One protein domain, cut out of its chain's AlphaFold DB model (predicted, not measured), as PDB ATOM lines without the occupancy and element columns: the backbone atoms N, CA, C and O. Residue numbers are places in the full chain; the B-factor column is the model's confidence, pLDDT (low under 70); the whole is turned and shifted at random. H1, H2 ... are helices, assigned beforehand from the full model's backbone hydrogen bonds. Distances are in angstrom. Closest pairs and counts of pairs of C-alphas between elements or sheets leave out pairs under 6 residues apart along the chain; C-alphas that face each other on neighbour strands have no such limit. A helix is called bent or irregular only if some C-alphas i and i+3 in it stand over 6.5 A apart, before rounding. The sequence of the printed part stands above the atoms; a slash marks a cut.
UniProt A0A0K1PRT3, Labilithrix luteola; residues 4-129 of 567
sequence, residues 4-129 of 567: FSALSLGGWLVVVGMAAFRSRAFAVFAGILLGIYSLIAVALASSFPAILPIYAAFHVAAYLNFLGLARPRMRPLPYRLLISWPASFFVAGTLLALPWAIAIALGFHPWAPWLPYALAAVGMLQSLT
ATOM      1  N   PHE A   4     -27.735  20.959 -28.327       96.25
ATOM      2  CA  PHE A   4     -26.398  20.445 -28.601       96.25
ATOM      3  C   PHE A   4     -26.436  18.960 -28.985       96.25
ATOM      4  O   PHE A   4     -25.850  18.589 -29.995       96.25
ATOM      5  N   SER A   5     -27.208  18.121 -28.281       96.00
ATOM      6  CA  SER A   5     -27.404  16.714 -28.671       96.00
ATOM      7  C   SER A   5     -28.038  16.570 -30.061       96.00
ATOM      8  O   SER A   5     -27.654  15.680 -30.817       96.00
ATOM      9  N   ALA A   6     -28.990  17.442 -30.412       96.38
ATOM     10  CA  ALA A   6     -29.599  17.460 -31.744       96.38
ATOM     11  C   ALA A   6     -28.590  17.883 -32.830       96.38
ATOM     12  O   ALA A   6     -28.521  17.246 -33.881       96.38
ATOM     13  N   LEU A   7     -27.759  18.896 -32.551       96.62
ATOM     14  CA  LEU A   7     -26.650  19.315 -33.414       96.62
ATOM     15  C   LEU A   7     -25.640  18.178 -33.635       96.62
ATOM     16  O   LEU A   7     -25.247  17.931 -34.774       96.62
ATOM     17  N   SER A   8     -25.248  17.464 -32.574       97.44
ATOM     18  CA  SER A   8     -24.323  16.329 -32.669       97.44
ATOM     19  C   SER A   8     -24.893  15.191 -33.517       97.44
ATOM     20  O   SER A   8     -24.212  14.695 -34.412       97.44
ATOM     21  N   LEU A   9     -26.154  14.802 -33.284       97.62
ATOM     22  CA  LEU A   9     -26.811  13.740 -34.048       97.62
ATOM     23  C   LEU A   9     -26.967  14.119 -35.530       97.62
ATOM     24  O   LEU A   9     -26.623  13.327 -36.405       97.62
ATOM     25  N   GLY A  10     -27.427  15.341 -35.819       97.75
ATOM     26  CA  GLY A  10     -27.562  15.841 -37.189       97.75
ATOM     27  C   GLY A  10     -26.218  15.920 -37.920       97.75
ATOM     28  O   GLY A  10     -26.099  15.438 -39.046       97.75
ATOM     29  N   GLY A  11     -25.183  16.455 -37.264       97.44
ATOM     30  CA  GLY A  11     -23.824  16.508 -37.808       97.44
ATOM     31  C   GLY A  11     -23.248  15.121 -38.098       97.44
ATOM     32  O   GLY A  11     -22.655  14.910 -39.156       97.44
ATOM     33  N   TRP A  12     -23.467  14.158 -37.197       98.00
ATOM     34  CA  TRP A  12     -23.030  12.772 -37.370       98.00
ATOM     35  C   TRP A  12     -23.733  12.101 -38.556       98.00
ATOM     36  O   TRP A  12     -23.053  11.582 -39.441       98.00
ATOM     37  N   LEU A  13     -25.065  12.199 -38.647       97.81
ATOM     38  CA  LEU A  13     -25.842  11.658 -39.770       97.81
ATOM     39  C   LEU A  13     -25.390  12.241 -41.119       97.81
ATOM     40  O   LEU A  13     -25.195  11.492 -42.077       97.81
ATOM     41  N   VAL A  14     -25.163  13.558 -41.192       97.44
ATOM     42  CA  VAL A  14     -24.678  14.225 -42.413       97.44
ATOM     43  C   VAL A  14     -23.280  13.744 -42.796       97.44
ATOM     44  O   VAL A  14     -23.048  13.421 -43.962       97.44
ATOM     45  N   VAL A  15     -22.341  13.659 -41.847       96.94
ATOM     46  CA  VAL A  15     -20.977  13.193 -42.139       96.94
ATOM     47  C   VAL A  15     -20.965  11.727 -42.567       96.94
ATOM     48  O   VAL A  15     -20.316  11.410 -43.560       96.94
ATOM     49  N   VAL A  16     -21.684  10.840 -41.874       96.50
ATOM     50  CA  VAL A  16     -21.730   9.405 -42.207       96.50
ATOM     51  C   VAL A  16     -22.411   9.172 -43.556       96.50
ATOM     52  O   VAL A  16     -21.877   8.439 -44.388       96.50
ATOM     53  N   GLY A  17     -23.527   9.859 -43.824       95.75
ATOM     54  CA  GLY A  17     -24.193   9.825 -45.127       95.75
ATOM     55  C   GLY A  17     -23.275  10.298 -46.258       95.75
ATOM     56  O   GLY A  17     -23.163   9.633 -47.284       95.75
ATOM     57  N   MET A  18     -22.535  11.392 -46.052       95.38
ATOM     58  CA  MET A  18     -21.562  11.890 -47.033       95.38
ATOM     59  C   MET A  18     -20.332  10.984 -47.187       95.38
ATOM     60  O   MET A  18     -19.810  10.839 -48.293       95.38
ATOM     61  N   ALA A  19     -19.884  10.333 -46.111       93.69
ATOM     62  CA  ALA A  19     -18.788   9.369 -46.130       93.69
ATOM     63  C   ALA A  19     -19.149   8.087 -46.904       93.69
ATOM     64  O   ALA A  19     -18.279   7.518 -47.566       93.69
ATOM     65  N   ALA A  20     -20.423   7.676 -46.903       93.19
ATOM     66  CA  ALA A  20     -20.910   6.527 -47.673       93.19
ATOM     67  C   ALA A  20     -20.749   6.705 -49.194       93.19
ATOM     68  O   ALA A  20     -20.495   5.723 -49.890       93.19
ATOM     69  N   PHE A  21     -20.795   7.944 -49.702       92.12
ATOM     70  CA  PHE A  21     -20.471   8.253 -51.103       92.12
ATOM     71  C   PHE A  21     -18.967   8.184 -51.425       92.12
ATOM     72  O   PHE A  21     -18.614   8.157 -52.601       92.12
ATOM     73  N   ARG A  22     -18.075   8.167 -50.418       89.94
ATOM     74  CA  ARG A  22     -16.630   7.943 -50.614       89.94
ATOM     75  C   ARG A  22     -16.311   6.449 -50.618       89.94
ATOM     76  O   ARG A  22     -15.774   5.949 -51.597       89.94
ATOM     77  N   SER A  23     -16.613   5.743 -49.527       92.88
ATOM     78  CA  SER A  23     -16.532   4.277 -49.457       92.88
ATOM     79  C   SER A  23     -17.231   3.741 -48.206       92.88
ATOM     80  O   SER A  23     -17.332   4.431 -47.191       92.88
ATOM     81  N   ARG A  24     -17.658   2.469 -48.239       94.44
ATOM     82  CA  ARG A  24     -18.235   1.790 -47.061       94.44
ATOM     83  C   ARG A  24     -17.260   1.765 -45.879       94.44
ATOM     84  O   ARG A  24     -17.658   2.087 -44.766       94.44
ATOM     85  N   ALA A  25     -15.988   1.447 -46.126       92.12
ATOM     86  CA  ALA A  25     -14.956   1.417 -45.088       92.12
ATOM     87  C   ALA A  25     -14.758   2.795 -44.430       92.12
ATOM     88  O   ALA A  25     -14.720   2.891 -43.205       92.12
ATOM     89  N   PHE A  26     -14.713   3.872 -45.225       91.62
ATOM     90  CA  PHE A  26     -14.587   5.229 -44.694       91.62
ATOM     91  C   PHE A  26     -15.845   5.677 -43.932       91.62
ATOM     92  O   PHE A  26     -15.726   6.345 -42.908       91.62
ATOM     93  N   ALA A  27     -17.040   5.272 -44.373       95.56
ATOM     94  CA  ALA A  27     -18.290   5.534 -43.658       95.56
ATOM     95  C   ALA A  27     -18.361   4.829 -42.297       95.56
ATOM     96  O   ALA A  27     -18.758   5.453 -41.317       95.56
ATOM     97  N   VAL A  28     -17.926   3.566 -42.216       96.50
ATOM     98  CA  VAL A  28     -17.827   2.820 -40.950       96.50
ATOM     99  C   VAL A  28     -16.800   3.471 -40.020       96.50
ATOM    100  O   VAL A  28     -17.118   3.748 -38.866       96.50
ATOM    101  N   PHE A  29     -15.606   3.793 -40.529       94.75
ATOM    102  CA  PHE A  29     -14.570   4.505 -39.773       94.75
ATOM    103  C   PHE A  29     -15.077   5.841 -39.212       94.75
ATOM    104  O   PHE A  29     -14.983   6.082 -38.007       94.75
ATOM    105  N   ALA A  30     -15.658   6.691 -40.064       95.00
ATOM    106  CA  ALA A  30     -16.199   7.983 -39.656       95.00
ATOM    107  C   ALA A  30     -17.366   7.816 -38.671       95.00
ATOM    108  O   ALA A  30     -17.415   8.528 -37.674       95.00
ATOM    109  N   GLY A  31     -18.266   6.856 -38.903       97.00
ATOM    110  CA  GLY A  31     -19.404   6.580 -38.028       97.00
ATOM    111  C   GLY A  31     -18.990   6.171 -36.619       97.00
ATOM    112  O   GLY A  31     -19.500   6.743 -35.656       97.00
ATOM    113  N   ILE A  32     -18.030   5.252 -36.490       97.31
ATOM    114  CA  ILE A  32     -17.518   4.793 -35.191       97.31
ATOM    115  C   ILE A  32     -16.727   5.910 -34.501       97.31
ATOM    116  O   ILE A  32     -17.069   6.305 -33.387       97.31
ATOM    117  N   LEU A  33     -15.693   6.450 -35.159       96.38
ATOM    118  CA  LEU A  33     -14.785   7.421 -34.543       96.38
ATOM    119  C   LEU A  33     -15.515   8.709 -34.154       96.38
ATOM    120  O   LEU A  33     -15.379   9.185 -33.026       96.38
ATOM    121  N   LEU A  34     -16.309   9.258 -35.078       96.81
ATOM    122  CA  LEU A  34     -17.060  10.479 -34.825       96.81
ATOM    123  C   LEU A  34     -18.224  10.214 -33.871       96.81
ATOM    124  O   LEU A  34     -18.485  11.068 -33.042       96.81
ATOM    125  N   GLY A  35     -18.866   9.042 -33.914       97.62
ATOM    126  CA  GLY A  35     -19.941   8.681 -32.983       97.62
ATOM    127  C   GLY A  35     -19.468   8.614 -31.529       97.62
ATOM    128  O   GLY A  35     -20.062   9.252 -30.660       97.62
ATOM    129  N   ILE A  36     -18.352   7.923 -31.269       97.81
ATOM    130  CA  ILE A  36     -17.714   7.871 -29.942       97.81
ATOM    131  C   ILE A  36     -17.349   9.287 -29.474       97.81
ATOM    132  O   ILE A  36     -17.719   9.693 -28.372       97.81
ATOM    133  N   TYR A  37     -16.695  10.074 -30.334       98.31
ATOM    134  CA  TYR A  37     -16.391  11.481 -30.066       98.31
ATOM    135  C   TYR A  37     -17.649  12.315 -29.747       98.31
ATOM    136  O   TYR A  37     -17.628  13.103 -28.801       98.31
ATOM    137  N   SER A  38     -18.749  12.138 -30.487       98.06
ATOM    138  CA  SER A  38     -20.005  12.871 -30.285       98.06
ATOM    139  C   SER A  38     -20.621  12.569 -28.924       98.06
ATOM    140  O   SER A  38     -21.040  13.495 -28.234       98.06
ATOM    141  N   LEU A  39     -20.640  11.298 -28.511       97.25
ATOM    142  CA  LEU A  39     -21.149  10.884 -27.200       97.25
ATOM    143  C   LEU A  39     -20.326  11.500 -26.061       97.25
ATOM    144  O   LEU A  39     -20.897  12.071 -25.131       97.25
ATOM    145  N   ILE A  40     -18.993  11.462 -26.168       98.12
ATOM    146  CA  ILE A  40     -18.087  12.072 -25.185       98.12
ATOM    147  C   ILE A  40     -18.287  13.597 -25.126       98.12
ATOM    148  O   ILE A  40     -18.396  14.160 -24.038       98.12
ATOM    149  N   ALA A  41     -18.407  14.267 -26.278       97.75
ATOM    150  CA  ALA A  41     -18.647  15.709 -26.343       97.75
ATOM    151  C   ALA A  41     -19.992  16.113 -25.712       97.75
ATOM    152  O   ALA A  41     -20.068  17.104 -24.989       97.75
ATOM    153  N   VAL A  42     -21.059  15.346 -25.961       96.81
ATOM    154  CA  VAL A  42     -22.385  15.594 -25.369       96.81
ATOM    155  C   VAL A  42     -22.362  15.391 -23.852       96.81
ATOM    156  O   VAL A  42     -22.937  16.209 -23.138       96.81
ATOM    157  N   ALA A  43     -21.666  14.364 -23.352       95.38
ATOM    158  CA  ALA A  43     -21.502  14.139 -21.915       95.38
ATOM    159  C   ALA A  43     -20.732  15.282 -21.226       95.38
ATOM    160  O   ALA A  43     -21.110  15.717 -20.139       95.38
ATOM    161  N   LEU A  44     -19.686  15.807 -21.873       96.00
ATOM    162  CA  LEU A  44     -18.842  16.883 -21.340       96.00
ATOM    163  C   LEU A  44     -19.443  18.287 -21.476       96.00
ATOM    164  O   LEU A  44     -19.049  19.173 -20.723       96.00
ATOM    165  N   ALA A  45     -20.392  18.520 -22.387       95.50
ATOM    166  CA  ALA A  45     -20.968  19.850 -22.621       95.50
ATOM    167  C   ALA A  45     -21.571  20.489 -21.349       95.50
ATOM    168  O   ALA A  45     -21.482  21.703 -21.161       95.50
ATOM    169  N   SER A  46     -22.120  19.672 -20.443       91.81
ATOM    170  CA  SER A  46     -22.635  20.087 -19.126       91.81
ATOM    171  C   SER A  46     -21.562  20.664 -18.191       91.81
ATOM    172  O   SER A  46     -21.878  21.460 -17.312       91.81
ATOM    173  N   SER A  47     -20.292  20.309 -18.403       93.56
ATOM    174  CA  SER A  47     -19.141  20.797 -17.633       93.56
ATOM    175  C   SER A  47     -18.634  22.167 -18.102       93.56
ATOM    176  O   SER A  47     -17.761  22.751 -17.461       93.56
ATOM    177  N   PHE A  48     -19.161  22.691 -19.216       95.06
ATOM    178  CA  PHE A  48     -18.684  23.916 -19.865       95.06
ATOM    179  C   PHE A  48     -19.789  24.956 -20.168       95.06
ATOM    180  O   PHE A  48     -19.738  25.588 -21.226       95.06
ATOM    181  N   PRO A  49     -20.774  25.207 -19.276       94.12
ATOM    182  CA  PRO A  49     -21.931  26.051 -19.596       94.12
ATOM    183  C   PRO A  49     -21.532  27.484 -19.983       94.12
ATOM    184  O   PRO A  49     -22.041  28.022 -20.963       94.12
ATOM    185  N   ALA A  50     -20.555  28.072 -19.282       95.81
ATOM    186  CA  ALA A  50     -20.081  29.438 -19.521       95.81
ATOM    187  C   ALA A  50     -19.384  29.640 -20.884       95.81
ATOM    188  O   ALA A  50     -19.301  30.767 -21.364       95.81
ATOM    189  N   ILE A  51     -18.887  28.568 -21.514       96.00
ATOM    190  CA  ILE A  51     -18.191  28.617 -22.813       96.00
ATOM    191  C   ILE A  51     -18.875  27.754 -23.879       96.00
ATOM    192  O   ILE A  51     -18.286  27.487 -24.928       96.00
ATOM    193  N   LEU A  52     -20.122  27.329 -23.646       95.44
ATOM    194  CA  LEU A  52     -20.852  26.414 -24.525       95.44
ATOM    195  C   LEU A  52     -20.926  26.876 -26.000       95.44
ATOM    196  O   LEU A  52     -20.780  26.018 -26.871       95.44
ATOM    197  N   PRO A  53     -21.054  28.180 -26.340       96.62
ATOM    198  CA  PRO A  53     -20.978  28.630 -27.735       96.62
ATOM    199  C   PRO A  53     -19.616  28.357 -28.391       96.62
ATOM    200  O   PRO A  53     -19.554  27.948 -29.548       96.62
ATOM    201  N   ILE A  54     -18.517  28.525 -27.645       96.94
ATOM    202  CA  ILE A  54     -17.149  28.253 -28.114       96.94
ATOM    203  C   ILE A  54     -16.937  26.737 -28.245       96.94
ATOM    204  O   ILE A  54     -16.419  26.267 -29.257       96.94
ATOM    205  N   TYR A  55     -17.405  25.965 -27.258       97.62
ATOM    206  CA  TYR A  55     -17.409  24.499 -27.289       97.62
ATOM    207  C   TYR A  55     -18.153  23.971 -28.527       97.62
ATOM    208  O   TYR A  55     -17.640  23.124 -29.259       97.62
ATOM    209  N   ALA A  56     -19.325  24.536 -28.828       97.62
ATOM    210  CA  ALA A  56     -20.105  24.194 -30.009       97.62
ATOM    211  C   ALA A  56     -19.444  24.630 -31.324       97.62
ATOM    212  O   ALA A  56     -19.499  23.876 -32.293       97.62
ATOM    213  N   ALA A  57     -18.759  25.777 -31.367       98.00
ATOM    214  CA  ALA A  57     -17.993  26.192 -32.543       98.00
ATOM    215  C   ALA A  57     -16.855  25.204 -32.867       98.00
ATOM    216  O   ALA A  57     -16.713  24.781 -34.017       98.00
ATOM    217  N   PHE A  58     -16.097  24.756 -31.858       98.25
ATOM    218  CA  PHE A  58     -15.106  23.688 -32.030       98.25
ATOM    219  C   PHE A  58     -15.748  22.347 -32.427       98.25
ATOM    220  O   PHE A  58     -15.224  21.640 -33.293       98.25
ATOM    221  N   HIS A  59     -16.911  22.014 -31.858       98.12
ATOM    222  CA  HIS A  59     -17.657  20.803 -32.206       98.12
ATOM    223  C   HIS A  59     -18.101  20.808 -33.678       98.12
ATOM    224  O   HIS A  59     -17.913  19.816 -34.382       98.12
ATOM    225  N   VAL A  60     -18.604  21.943 -34.181       98.38
ATOM    226  CA  VAL A  60     -18.941  22.152 -35.600       98.38
ATOM    227  C   VAL A  60     -17.695  22.080 -36.483       98.38
ATOM    228  O   VAL A  60     -17.736  21.422 -37.524       98.38
ATOM    229  N   ALA A  61     -16.569  22.674 -36.070       98.19
ATOM    230  CA  ALA A  61     -15.307  22.568 -36.806       98.19
ATOM    231  C   ALA A  61     -14.876  21.101 -37.003       98.19
ATOM    232  O   ALA A  61     -14.421  20.747 -38.092       98.19
ATOM    233  N   ALA A  62     -15.094  20.228 -36.009       98.12
ATOM    234  CA  ALA A  62     -14.852  18.792 -36.150       98.12
ATOM    235  C   ALA A  62     -15.694  18.155 -37.270       98.12
ATOM    236  O   ALA A  62     -15.118  17.537 -38.170       98.12
ATOM    237  N   TYR A  63     -17.021  18.353 -37.293       98.12
ATOM    238  CA  TYR A  63     -17.860  17.833 -38.388       98.12
ATOM    239  C   TYR A  63     -17.471  18.425 -39.743       98.12
ATOM    240  O   TYR A  63     -17.397  17.688 -40.719       98.12
ATOM    241  N   LEU A  64     -17.166  19.726 -39.819       97.44
ATOM    242  CA  LEU A  64     -16.715  20.363 -41.061       97.44
ATOM    243  C   LEU A  64     -15.386  19.783 -41.566       97.44
ATOM    244  O   LEU A  64     -15.209  19.649 -42.779       97.44
ATOM    245  N   ASN A  65     -14.474  19.408 -40.666       96.44
ATOM    246  CA  ASN A  65     -13.226  18.748 -41.032       96.44
ATOM    247  C   ASN A  65     -13.473  17.318 -41.540       96.44
ATOM    248  O   ASN A  65     -13.006  16.980 -42.625       96.44
ATOM    249  N   PHE A  66     -14.261  16.503 -40.828       95.69
ATOM    250  CA  PHE A  66     -14.607  15.143 -41.271       95.69
ATOM    251  C   PHE A  66     -15.428  15.126 -42.573       95.69
ATOM    252  O   PHE A  66     -15.149  14.329 -43.465       95.69
ATOM    253  N   LEU A  67     -16.369  16.058 -42.747       95.12
ATOM    254  CA  LEU A  67     -17.065  16.284 -44.018       95.12
ATOM    255  C   LEU A  67     -16.076  16.680 -45.127       95.12
ATOM    256  O   LEU A  67     -16.180  16.227 -46.267       95.12
ATOM    257  N   GLY A  68     -15.064  17.482 -44.784       92.88
ATOM    258  CA  GLY A  68     -13.936  17.804 -45.652       92.88
ATOM    259  C   GLY A  68     -13.135  16.578 -46.110       92.88
ATOM    260  O   GLY A  68     -12.654  16.580 -47.244       92.88
ATOM    261  N   LEU A  69     -13.048  15.523 -45.293       92.25
ATOM    262  CA  LEU A  69     -12.382  14.256 -45.623       92.25
ATOM    263  C   LEU A  69     -13.215  13.327 -46.527       92.25
ATOM    264  O   LEU A  69     -12.653  12.399 -47.108       92.25
ATOM    265  N   ALA A  70     -14.514  13.582 -46.734       89.19
ATOM    266  CA  ALA A  70     -15.294  12.866 -47.755       89.19
ATOM    267  C   ALA A  70     -14.790  13.167 -49.185       89.19
ATOM    268  O   ALA A  70     -14.940  12.347 -50.087       89.19
ATOM    269  N   ARG A  71     -14.142  14.325 -49.386       89.50
ATOM    270  CA  ARG A  71     -13.363  14.669 -50.589       89.50
ATOM    271  C   ARG A  71     -11.995  15.217 -50.155       89.50
ATOM    272  O   ARG A  71     -11.845  16.445 -50.048       89.50
ATOM    273  N   PRO A  72     -11.037  14.327 -49.833       89.94
ATOM    274  CA  PRO A  72      -9.750  14.726 -49.284       89.94
ATOM    275  C   PRO A  72      -8.988  15.547 -50.328       89.94
ATOM    276  O   PRO A  72      -8.990  15.228 -51.514       89.94
ATOM    277  N   ARG A  73      -8.415  16.665 -49.882       92.88
ATOM    278  CA  ARG A  73      -7.571  17.552 -50.691       92.88
ATOM    279  C   ARG A  73      -6.809  18.503 -49.793       92.88
ATOM    280  O   ARG A  73      -7.369  18.942 -48.784       92.88
ATOM    281  N   MET A  74      -5.608  18.908 -50.196       92.75
ATOM    282  CA  MET A  74      -4.846  19.919 -49.471       92.75
ATOM    283  C   MET A  74      -5.640  21.217 -49.357       92.75
ATOM    284  O   MET A  74      -6.045  21.838 -50.343       92.75
ATOM    285  N   ARG A  75      -5.895  21.621 -48.113       93.56
ATOM    286  CA  ARG A  75      -6.698  22.800 -47.796       93.56
ATOM    287  C   ARG A  75      -5.804  24.043 -47.673       93.56
ATOM    288  O   ARG A  75      -4.695  23.953 -47.132       93.56
ATOM    289  N   PRO A  76      -6.255  25.220 -48.145       94.12
ATOM    290  CA  PRO A  76      -5.477  26.451 -48.034       94.12
ATOM    291  C   PRO A  76      -5.298  26.844 -46.561       94.12
ATOM    292  O   PRO A  76      -6.020  26.363 -45.684       94.12
ATOM    293  N   LEU A  77      -4.328  27.719 -46.274       94.00
ATOM    294  CA  LEU A  77      -3.993  28.099 -44.897       94.00
ATOM    295  C   LEU A  77      -5.204  28.600 -44.074       94.00
ATOM    296  O   LEU A  77      -5.351  28.103 -42.961       94.00
ATOM    297  N   PRO A  78      -6.118  29.457 -44.584       96.06
ATOM    298  CA  PRO A  78      -7.281  29.905 -43.809       96.06
ATOM    299  C   PRO A  78      -8.207  28.760 -43.377       96.06
ATOM    300  O   PRO A  78      -8.621  28.713 -42.225       96.06
ATOM    301  N   TYR A  79      -8.474  27.785 -44.255       95.81
ATOM    302  CA  TYR A  79      -9.276  26.607 -43.896       95.81
ATOM    303  C   TYR A  79      -8.580  25.776 -42.814       95.81
ATOM    304  O   TYR A  79      -9.224  25.296 -41.885       95.81
ATOM    305  N   ARG A  80      -7.254  25.615 -42.906       95.25
ATOM    306  CA  ARG A  80      -6.503  24.861 -41.897       95.25
ATOM    307  C   ARG A  80      -6.507  25.572 -40.546       95.25
ATOM    308  O   ARG A  80      -6.783  24.912 -39.556       95.25
ATOM    309  N   LEU A  81      -6.314  26.893 -40.519       95.19
ATOM    310  CA  LEU A  81      -6.375  27.718 -39.305       95.19
ATOM    311  C   LEU A  81      -7.760  27.738 -38.643       95.19
ATOM    312  O   LEU A  81      -7.837  27.700 -37.421       95.19
ATOM    313  N   LEU A  82      -8.839  27.821 -39.429       96.31
ATOM    314  CA  LEU A  82     -10.200  28.034 -38.916       96.31
ATOM    315  C   LEU A  82     -11.004  26.744 -38.716       96.31
ATOM    316  O   LEU A  82     -11.965  26.747 -37.952       96.31
ATOM    317  N   ILE A  83     -10.649  25.655 -39.404       97.00
ATOM    318  CA  ILE A  83     -11.385  24.384 -39.355       97.00
ATOM    319  C   ILE A  83     -10.462  23.253 -38.909       97.00
ATOM    320  O   ILE A  83     -10.649  22.737 -37.815       97.00
ATOM    321  N   SER A  84      -9.454  22.870 -39.700       96.00
ATOM    322  CA  SER A  84      -8.701  21.632 -39.426       96.00
ATOM    323  C   SER A  84      -7.922  21.656 -38.111       96.00
ATOM    324  O   SER A  84      -7.923  20.673 -37.381       96.00
ATOM    325  N   TRP A  85      -7.274  22.770 -37.781       96.50
ATOM    326  CA  TRP A  85      -6.491  22.925 -36.556       96.50
ATOM    327  C   TRP A  85      -7.389  22.972 -35.299       96.50
ATOM    328  O   TRP A  85      -7.169  22.145 -34.412       96.50
ATOM    329  N   PRO A  86      -8.441  23.821 -35.234       97.38
ATOM    330  CA  PRO A  86      -9.491  23.754 -34.212       97.38
ATOM    331  C   PRO A  86     -10.127  22.367 -34.060       97.38
ATOM    332  O   PRO A  86     -10.275  21.880 -32.941       97.38
ATOM    333  N   ALA A  87     -10.453  21.705 -35.175       97.50
ATOM    334  CA  ALA A  87     -11.024  20.363 -35.190       97.50
ATOM    335  C   ALA A  87     -10.081  19.330 -34.567       97.50
ATOM    336  O   ALA A  87     -10.489  18.604 -33.668       97.50
ATOM    337  N   SER A  88      -8.821  19.266 -35.007       96.06
ATOM    338  CA  SER A  88      -7.845  18.308 -34.477       96.06
ATOM    339  C   SER A  88      -7.574  18.517 -32.987       96.06
ATOM    340  O   SER A  88      -7.540  17.537 -32.249       96.06
ATOM    341  N   PHE A  89      -7.439  19.770 -32.535       97.44
ATOM    342  CA  PHE A  89      -7.344  20.108 -31.109       97.44
ATOM    343  C   PHE A  89      -8.529  19.543 -30.321       97.44
ATOM    344  O   PHE A  89      -8.352  18.840 -29.326       97.44
ATOM    345  N   PHE A  90      -9.742  19.833 -30.783       98.25
ATOM    346  CA  PHE A  90     -10.949  19.533 -30.032       98.25
ATOM    347  C   PHE A  90     -11.331  18.050 -30.075       98.25
ATOM    348  O   PHE A  90     -11.761  17.505 -29.061       98.25
ATOM    349  N   VAL A  91     -11.113  17.373 -31.205       98.12
ATOM    350  CA  VAL A  91     -11.273  15.915 -31.333       98.12
ATOM    351  C   VAL A  91     -10.272  15.188 -30.438       98.12
ATOM    352  O   VAL A  91     -10.687  14.317 -29.680       98.12
ATOM    353  N   ALA A  92      -8.992  15.578 -30.447       97.62
ATOM    354  CA  ALA A  92      -7.984  14.971 -29.579       97.62
ATOM    355  C   ALA A  92      -8.302  15.185 -28.090       97.62
ATOM    356  O   ALA A  92      -8.292  14.225 -27.322       97.62
ATOM    357  N   GLY A  93      -8.652  16.414 -27.687       98.19
ATOM    358  CA  GLY A  93      -9.021  16.726 -26.303       98.19
ATOM    359  C   GLY A  93     -10.276  15.988 -25.840       98.19
ATOM    360  O   GLY A  93     -10.302  15.456 -24.736       98.19
ATOM    361  N   THR A  94     -11.284  15.881 -26.708       98.38
ATOM    362  CA  THR A  94     -12.529  15.157 -26.415       98.38
ATOM    363  C   THR A  94     -12.285  13.651 -26.305       98.38
ATOM    364  O   THR A  94     -12.719  13.048 -25.335       98.38
ATOM    365  N   LEU A  95     -11.541  13.027 -27.226       98.00
ATOM    366  CA  LEU A  95     -11.229  11.592 -27.135       98.00
ATOM    367  C   LEU A  95     -10.373  11.269 -25.898       98.00
ATOM    368  O   LEU A  95     -10.635  10.283 -25.210       98.00
ATOM    369  N   LEU A  96      -9.409  12.131 -25.554       97.75
ATOM    370  CA  LEU A  96      -8.616  12.014 -24.324       97.75
ATOM    371  C   LEU A  96      -9.467  12.199 -23.050       97.75
ATOM    372  O   LEU A  96      -9.107  11.691 -21.990       97.75
ATOM    373  N   ALA A  97     -10.611  12.880 -23.151       97.88
ATOM    374  CA  ALA A  97     -11.572  13.064 -22.070       97.88
ATOM    375  C   ALA A  97     -12.552  11.885 -21.884       97.88
ATOM    376  O   ALA A  97     -13.435  11.971 -21.029       97.88
ATOM    377  N   LEU A  98     -12.395  10.768 -22.609       97.44
ATOM    378  CA  LEU A  98     -13.205   9.557 -22.417       97.44
ATOM    379  C   LEU A  98     -13.325   9.118 -20.933       97.44
ATOM    380  O   LEU A  98     -14.450   8.851 -20.511       97.44
ATOM    381  N   PRO A  99     -12.261   9.115 -20.096       97.00
ATOM    382  CA  PRO A  99     -12.395   8.780 -18.674       97.00
ATOM    383  C   PRO A  99     -13.313   9.735 -17.893       97.00
ATOM    384  O   PRO A  99     -14.047   9.293 -17.010       97.00
ATOM    385  N   TRP A 100     -13.325  11.029 -18.239       97.25
ATOM    386  CA  TRP A 100     -14.223  12.017 -17.631       97.25
ATOM    387  C   TRP A 100     -15.670  11.774 -18.060       97.25
ATOM    388  O   TRP A 100     -16.560  11.803 -17.217       97.25
ATOM    389  N   ALA A 101     -15.919  11.483 -19.340       96.44
ATOM    390  CA  ALA A 101     -17.267  11.170 -19.813       96.44
ATOM    391  C   ALA A 101     -17.819   9.865 -19.219       96.44
ATOM    392  O   ALA A 101     -19.000   9.818 -18.886       96.44
ATOM    393  N   ILE A 102     -16.981   8.840 -19.011       96.38
ATOM    394  CA  ILE A 102     -17.374   7.620 -18.284       96.38
ATOM    395  C   ILE A 102     -17.737   7.959 -16.831       96.38
ATOM    396  O   ILE A 102     -18.789   7.539 -16.357       96.38
ATOM    397  N   ALA A 103     -16.922   8.758 -16.135       95.94
ATOM    398  CA  ALA A 103     -17.225   9.184 -14.768       95.94
ATOM    399  C   ALA A 103     -18.548   9.974 -14.686       95.94
ATOM    400  O   ALA A 103     -19.373   9.686 -13.824       95.94
ATOM    401  N   ILE A 104     -18.792  10.903 -15.620       94.56
ATOM    402  CA  ILE A 104     -20.053  11.661 -15.721       94.56
ATOM    403  C   ILE A 104     -21.245  10.733 -15.991       94.56
ATOM    404  O   ILE A 104     -22.285  10.876 -15.354       94.56
ATOM    405  N   ALA A 105     -21.100   9.753 -16.889       92.44
ATOM    406  CA  ALA A 105     -22.152   8.779 -17.190       92.44
ATOM    407  C   ALA A 105     -22.497   7.872 -15.992       92.44
ATOM    408  O   ALA A 105     -23.635   7.429 -15.869       92.44
ATOM    409  N   LEU A 106     -21.537   7.636 -15.093       95.25
ATOM    410  CA  LEU A 106     -21.727   6.931 -13.819       95.25
ATOM    411  C   LEU A 106     -22.234   7.844 -12.680       95.25
ATOM    412  O   LEU A 106     -22.329   7.395 -11.540       95.25
ATOM    413  N   GLY A 107     -22.559   9.111 -12.962       93.50
ATOM    414  CA  GLY A 107     -23.097  10.065 -11.985       93.50
ATOM    415  C   GLY A 107     -22.052  10.815 -11.152       93.50
ATOM    416  O   GLY A 107     -22.421  11.526 -10.220       93.50
ATOM    417  N   PHE A 108     -20.759  10.698 -11.465       94.31
ATOM    418  CA  PHE A 108     -19.706  11.459 -10.787       94.31
ATOM    419  C   PHE A 108     -19.497  12.846 -11.414       94.31
ATOM    420  O   PHE A 108     -19.720  13.066 -12.603       94.31
ATOM    421  N   HIS A 109     -18.950  13.770 -10.622       91.19
ATOM    422  CA  HIS A 109     -18.506  15.088 -11.080       91.19
ATOM    423  C   HIS A 109     -16.967  15.150 -11.085       91.19
ATOM    424  O   HIS A 109     -16.366  15.587 -10.101       91.19
ATOM    425  N   PRO A 110     -16.293  14.664 -12.147       92.19
ATOM    426  CA  PRO A 110     -14.836  14.624 -12.194       92.19
ATOM    427  C   PRO A 110     -14.237  16.036 -12.244       92.19
ATOM    428  O   PRO A 110     -14.686  16.910 -12.989       92.19
ATOM    429  N   TRP A 111     -13.183  16.250 -11.460       94.75
ATOM    430  CA  TRP A 111     -12.469  17.522 -11.398       94.75
ATOM    431  C   TRP A 111     -11.664  17.796 -12.683       94.75
ATOM    432  O   TRP A 111     -11.310  16.884 -13.433       94.75
ATOM    433  N   ALA A 112     -11.379  19.078 -12.936       95.50
ATOM    434  CA  ALA A 112     -10.630  19.572 -14.100       95.50
ATOM    435  C   ALA A 112     -11.035  18.953 -15.465       95.50
ATOM    436  O   ALA A 112     -10.173  18.447 -16.185       95.50
ATOM    437  N   PRO A 113     -12.313  19.050 -15.892       94.31
ATOM    438  CA  PRO A 113     -12.761  18.561 -17.207       94.31
ATOM    439  C   PRO A 113     -12.043  19.242 -18.388       94.31
ATOM    440  O   PRO A 113     -12.043  18.729 -19.505       94.31
ATOM    441  N   TRP A 114     -11.395  20.388 -18.155       96.12
ATOM    442  CA  TRP A 114     -10.552  21.102 -19.117       96.12
ATOM    443  C   TRP A 114      -9.166  20.464 -19.341       96.12
ATOM    444  O   TRP A 114      -8.514  20.783 -20.336       96.12
ATOM    445  N   LEU A 115      -8.691  19.577 -18.455       97.56
ATOM    446  CA  LEU A 115      -7.327  19.035 -18.504       97.56
ATOM    447  C   LEU A 115      -7.019  18.257 -19.804       97.56
ATOM    448  O   LEU A 115      -5.971  18.524 -20.399       97.56
ATOM    449  N   PRO A 116      -7.901  17.377 -20.321       98.00
ATOM    450  CA  PRO A 116      -7.690  16.719 -21.614       98.00
ATOM    451  C   PRO A 116      -7.520  17.703 -22.780       98.00
ATOM    452  O   PRO A 116      -6.668  17.506 -23.647       98.00
ATOM    453  N   TYR A 117      -8.268  18.810 -22.775       97.88
ATOM    454  CA  TYR A 117      -8.138  19.866 -23.781       97.88
ATOM    455  C   TYR A 117      -6.812  20.627 -23.634       97.88
ATOM    456  O   TYR A 117      -6.145  20.880 -24.634       97.88
ATOM    457  N   ALA A 118      -6.361  20.921 -22.410       97.62
ATOM    458  CA  ALA A 118      -5.042  21.523 -22.187       97.62
ATOM    459  C   ALA A 118      -3.898  20.629 -22.710       97.62
ATOM    460  O   ALA A 118      -2.987  21.115 -23.383       97.62
ATOM    461  N   LEU A 119      -3.974  19.313 -22.485       97.62
ATOM    462  CA  LEU A 119      -3.014  18.344 -23.028       97.62
ATOM    463  C   LEU A 119      -3.063  18.282 -24.567       97.62
ATOM    464  O   LEU A 119      -2.016  18.270 -25.218       97.62
ATOM    465  N   ALA A 120      -4.259  18.329 -25.163       97.44
ATOM    466  CA  ALA A 120      -4.419  18.394 -26.615       97.44
ATOM    467  C   ALA A 120      -3.843  19.687 -27.225       97.44
ATOM    468  O   ALA A 120      -3.228  19.631 -28.290       97.44
ATOM    469  N   ALA A 121      -3.960  20.835 -26.545       96.31
ATOM    470  CA  ALA A 121      -3.306  22.077 -26.967       96.31
ATOM    471  C   ALA A 121      -1.773  21.940 -26.979       96.31
ATOM    472  O   ALA A 121      -1.125  22.355 -27.942       96.31
ATOM    473  N   VAL A 122      -1.183  21.297 -25.964       95.75
ATOM    474  CA  VAL A 122       0.264  21.018 -25.928       95.75
ATOM    475  C   VAL A 122       0.682  20.116 -27.097       95.75
ATOM    476  O   VAL A 122       1.623  20.458 -27.817       95.75
ATOM    477  N   GLY A 123      -0.032  19.014 -27.350       93.31
ATOM    478  CA  GLY A 123       0.252  18.110 -28.477       93.31
ATOM    479  C   GLY A 123       0.081  18.772 -29.854       93.31
ATOM    480  O   GLY A 123       0.870  18.544 -30.779       93.31
ATOM    481  N   MET A 124      -0.900  19.667 -29.987       93.00
ATOM    482  CA  MET A 124      -1.106  20.482 -31.183       93.00
ATOM    483  C   MET A 124       0.066  21.446 -31.419       93.00
ATOM    484  O   MET A 124       0.628  21.467 -32.515       93.00
ATOM    485  N   LEU A 125       0.493  22.195 -30.396       91.31
ATOM    486  CA  LEU A 125       1.649  23.095 -30.484       91.31
ATOM    487  C   LEU A 125       2.929  22.326 -30.855       91.31
ATOM    488  O   LEU A 125       3.646  22.730 -31.771       91.31
ATOM    489  N   GLN A 126       3.166  21.161 -30.241       90.38
ATOM    490  CA  GLN A 126       4.281  20.266 -30.590       90.38
ATOM    491  C   GLN A 126       4.239  19.777 -32.053       90.38
ATOM    492  O   GLN A 126       5.283  19.499 -32.649       90.38
ATOM    493  N   SER A 127       3.055  19.682 -32.660       88.44
ATOM    494  CA  SER A 127       2.868  19.314 -34.075       88.44
ATOM    495  C   SER A 127       3.081  20.498 -35.033       88.44
ATOM    496  O   SER A 127       3.555  20.336 -36.164       88.44
ATOM    497  N   LEU A 128       2.823  21.719 -34.567       87.00
ATOM    498  CA  LEU A 128       3.105  22.951 -35.306       87.00
ATOM    499  C   LEU A 128       4.587  23.361 -35.263       87.00
ATOM    500  O   LEU A 128       5.062  24.012 -36.192       87.00
ATOM    501  N   THR A 129       5.350  22.922 -34.258       84.06
ATOM    502  CA  THR A 129       6.804  23.153 -34.189       84.06
ATOM    503  C   THR A 129       7.622  22.067 -34.895       84.06
ATOM    504  O   THR A 129       7.309  20.884 -34.800       84.06
TER     505      THR A 129
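What this domain is: This is residues 4 to 129 of the 567 residues of a protein of Labilithrix luteola (UniProt A0A0K1PRT3). Three long helices, H1, H2 and H3, run almost parallel in an up-and-down bundle, their centres making a triangle; H4 crosses H3 steeply, and H6 packs on H4 away from the bundle. Short H5 packs on the last turns of H2. The printed part has 126 residues, with six named helices, H1 to H6 in chain order, and no named strand: all helix. It is compact, with a radius of gyration of the C-alphas of 14.6 A and spans of 40 by 33 by 23 A.

Where its parts are: H1, residues 4 to 20, begins at C-alpha 4 (-26.398, 20.445, -28.601) and is 24.2 A long. H2, residues 24 to 45, measures 30.5 A, and H3, residues 49 to 69, 30.1 A. H3 is irregular, C-alphas 50 and 53 being 8.3 A apart, with a kink of 27 degrees near residue 56. H4, residues 77 to 96, is 26.5 A long, with a kink of 28 degrees near residue 84; it is only just irregular, C-alphas 82 and 85 being 6.7 A apart. H5 holds residues 98 to 105. H6, residues 115 to 128, 20.2 A long, ends at C-alpha 128 (3.105, 22.951, -35.306).

How they stand to each other: H2 is the hub, touching four helices. With H1 it forms a hairpin at a shallow tilt of 10 degrees, closest at the C-alphas of Ala 19 and Ala 27, 4.6 A. H2 and H3 form another, at 5 degrees, closest at Ala 45 and Leu 52, 6.8 A between C-alphas. H3 touches H4 with residues 58 to 65 alone, at a steep tilt of 68 degrees, only just short of perpendicular; the closest C-alphas, of Ala 62 and Ala 87, are 4.2 A apart. H4 touches H6, closest at the C-alphas of Gly 93 and Tyr 117, 4.1 A. Every O i to N i+4 pair is within hydrogen-bond range in H1, H2, H5 and H6; H3 has 15 of 17 and H4 14 of 16.

The domain as a whole: The C-alphas of Pro 76 and Gly 107, the two farthest apart, are 43.3 A apart. The printed part has no cut and no long link. Its mean pLDDT is 95.5, and no printed residue is under 70.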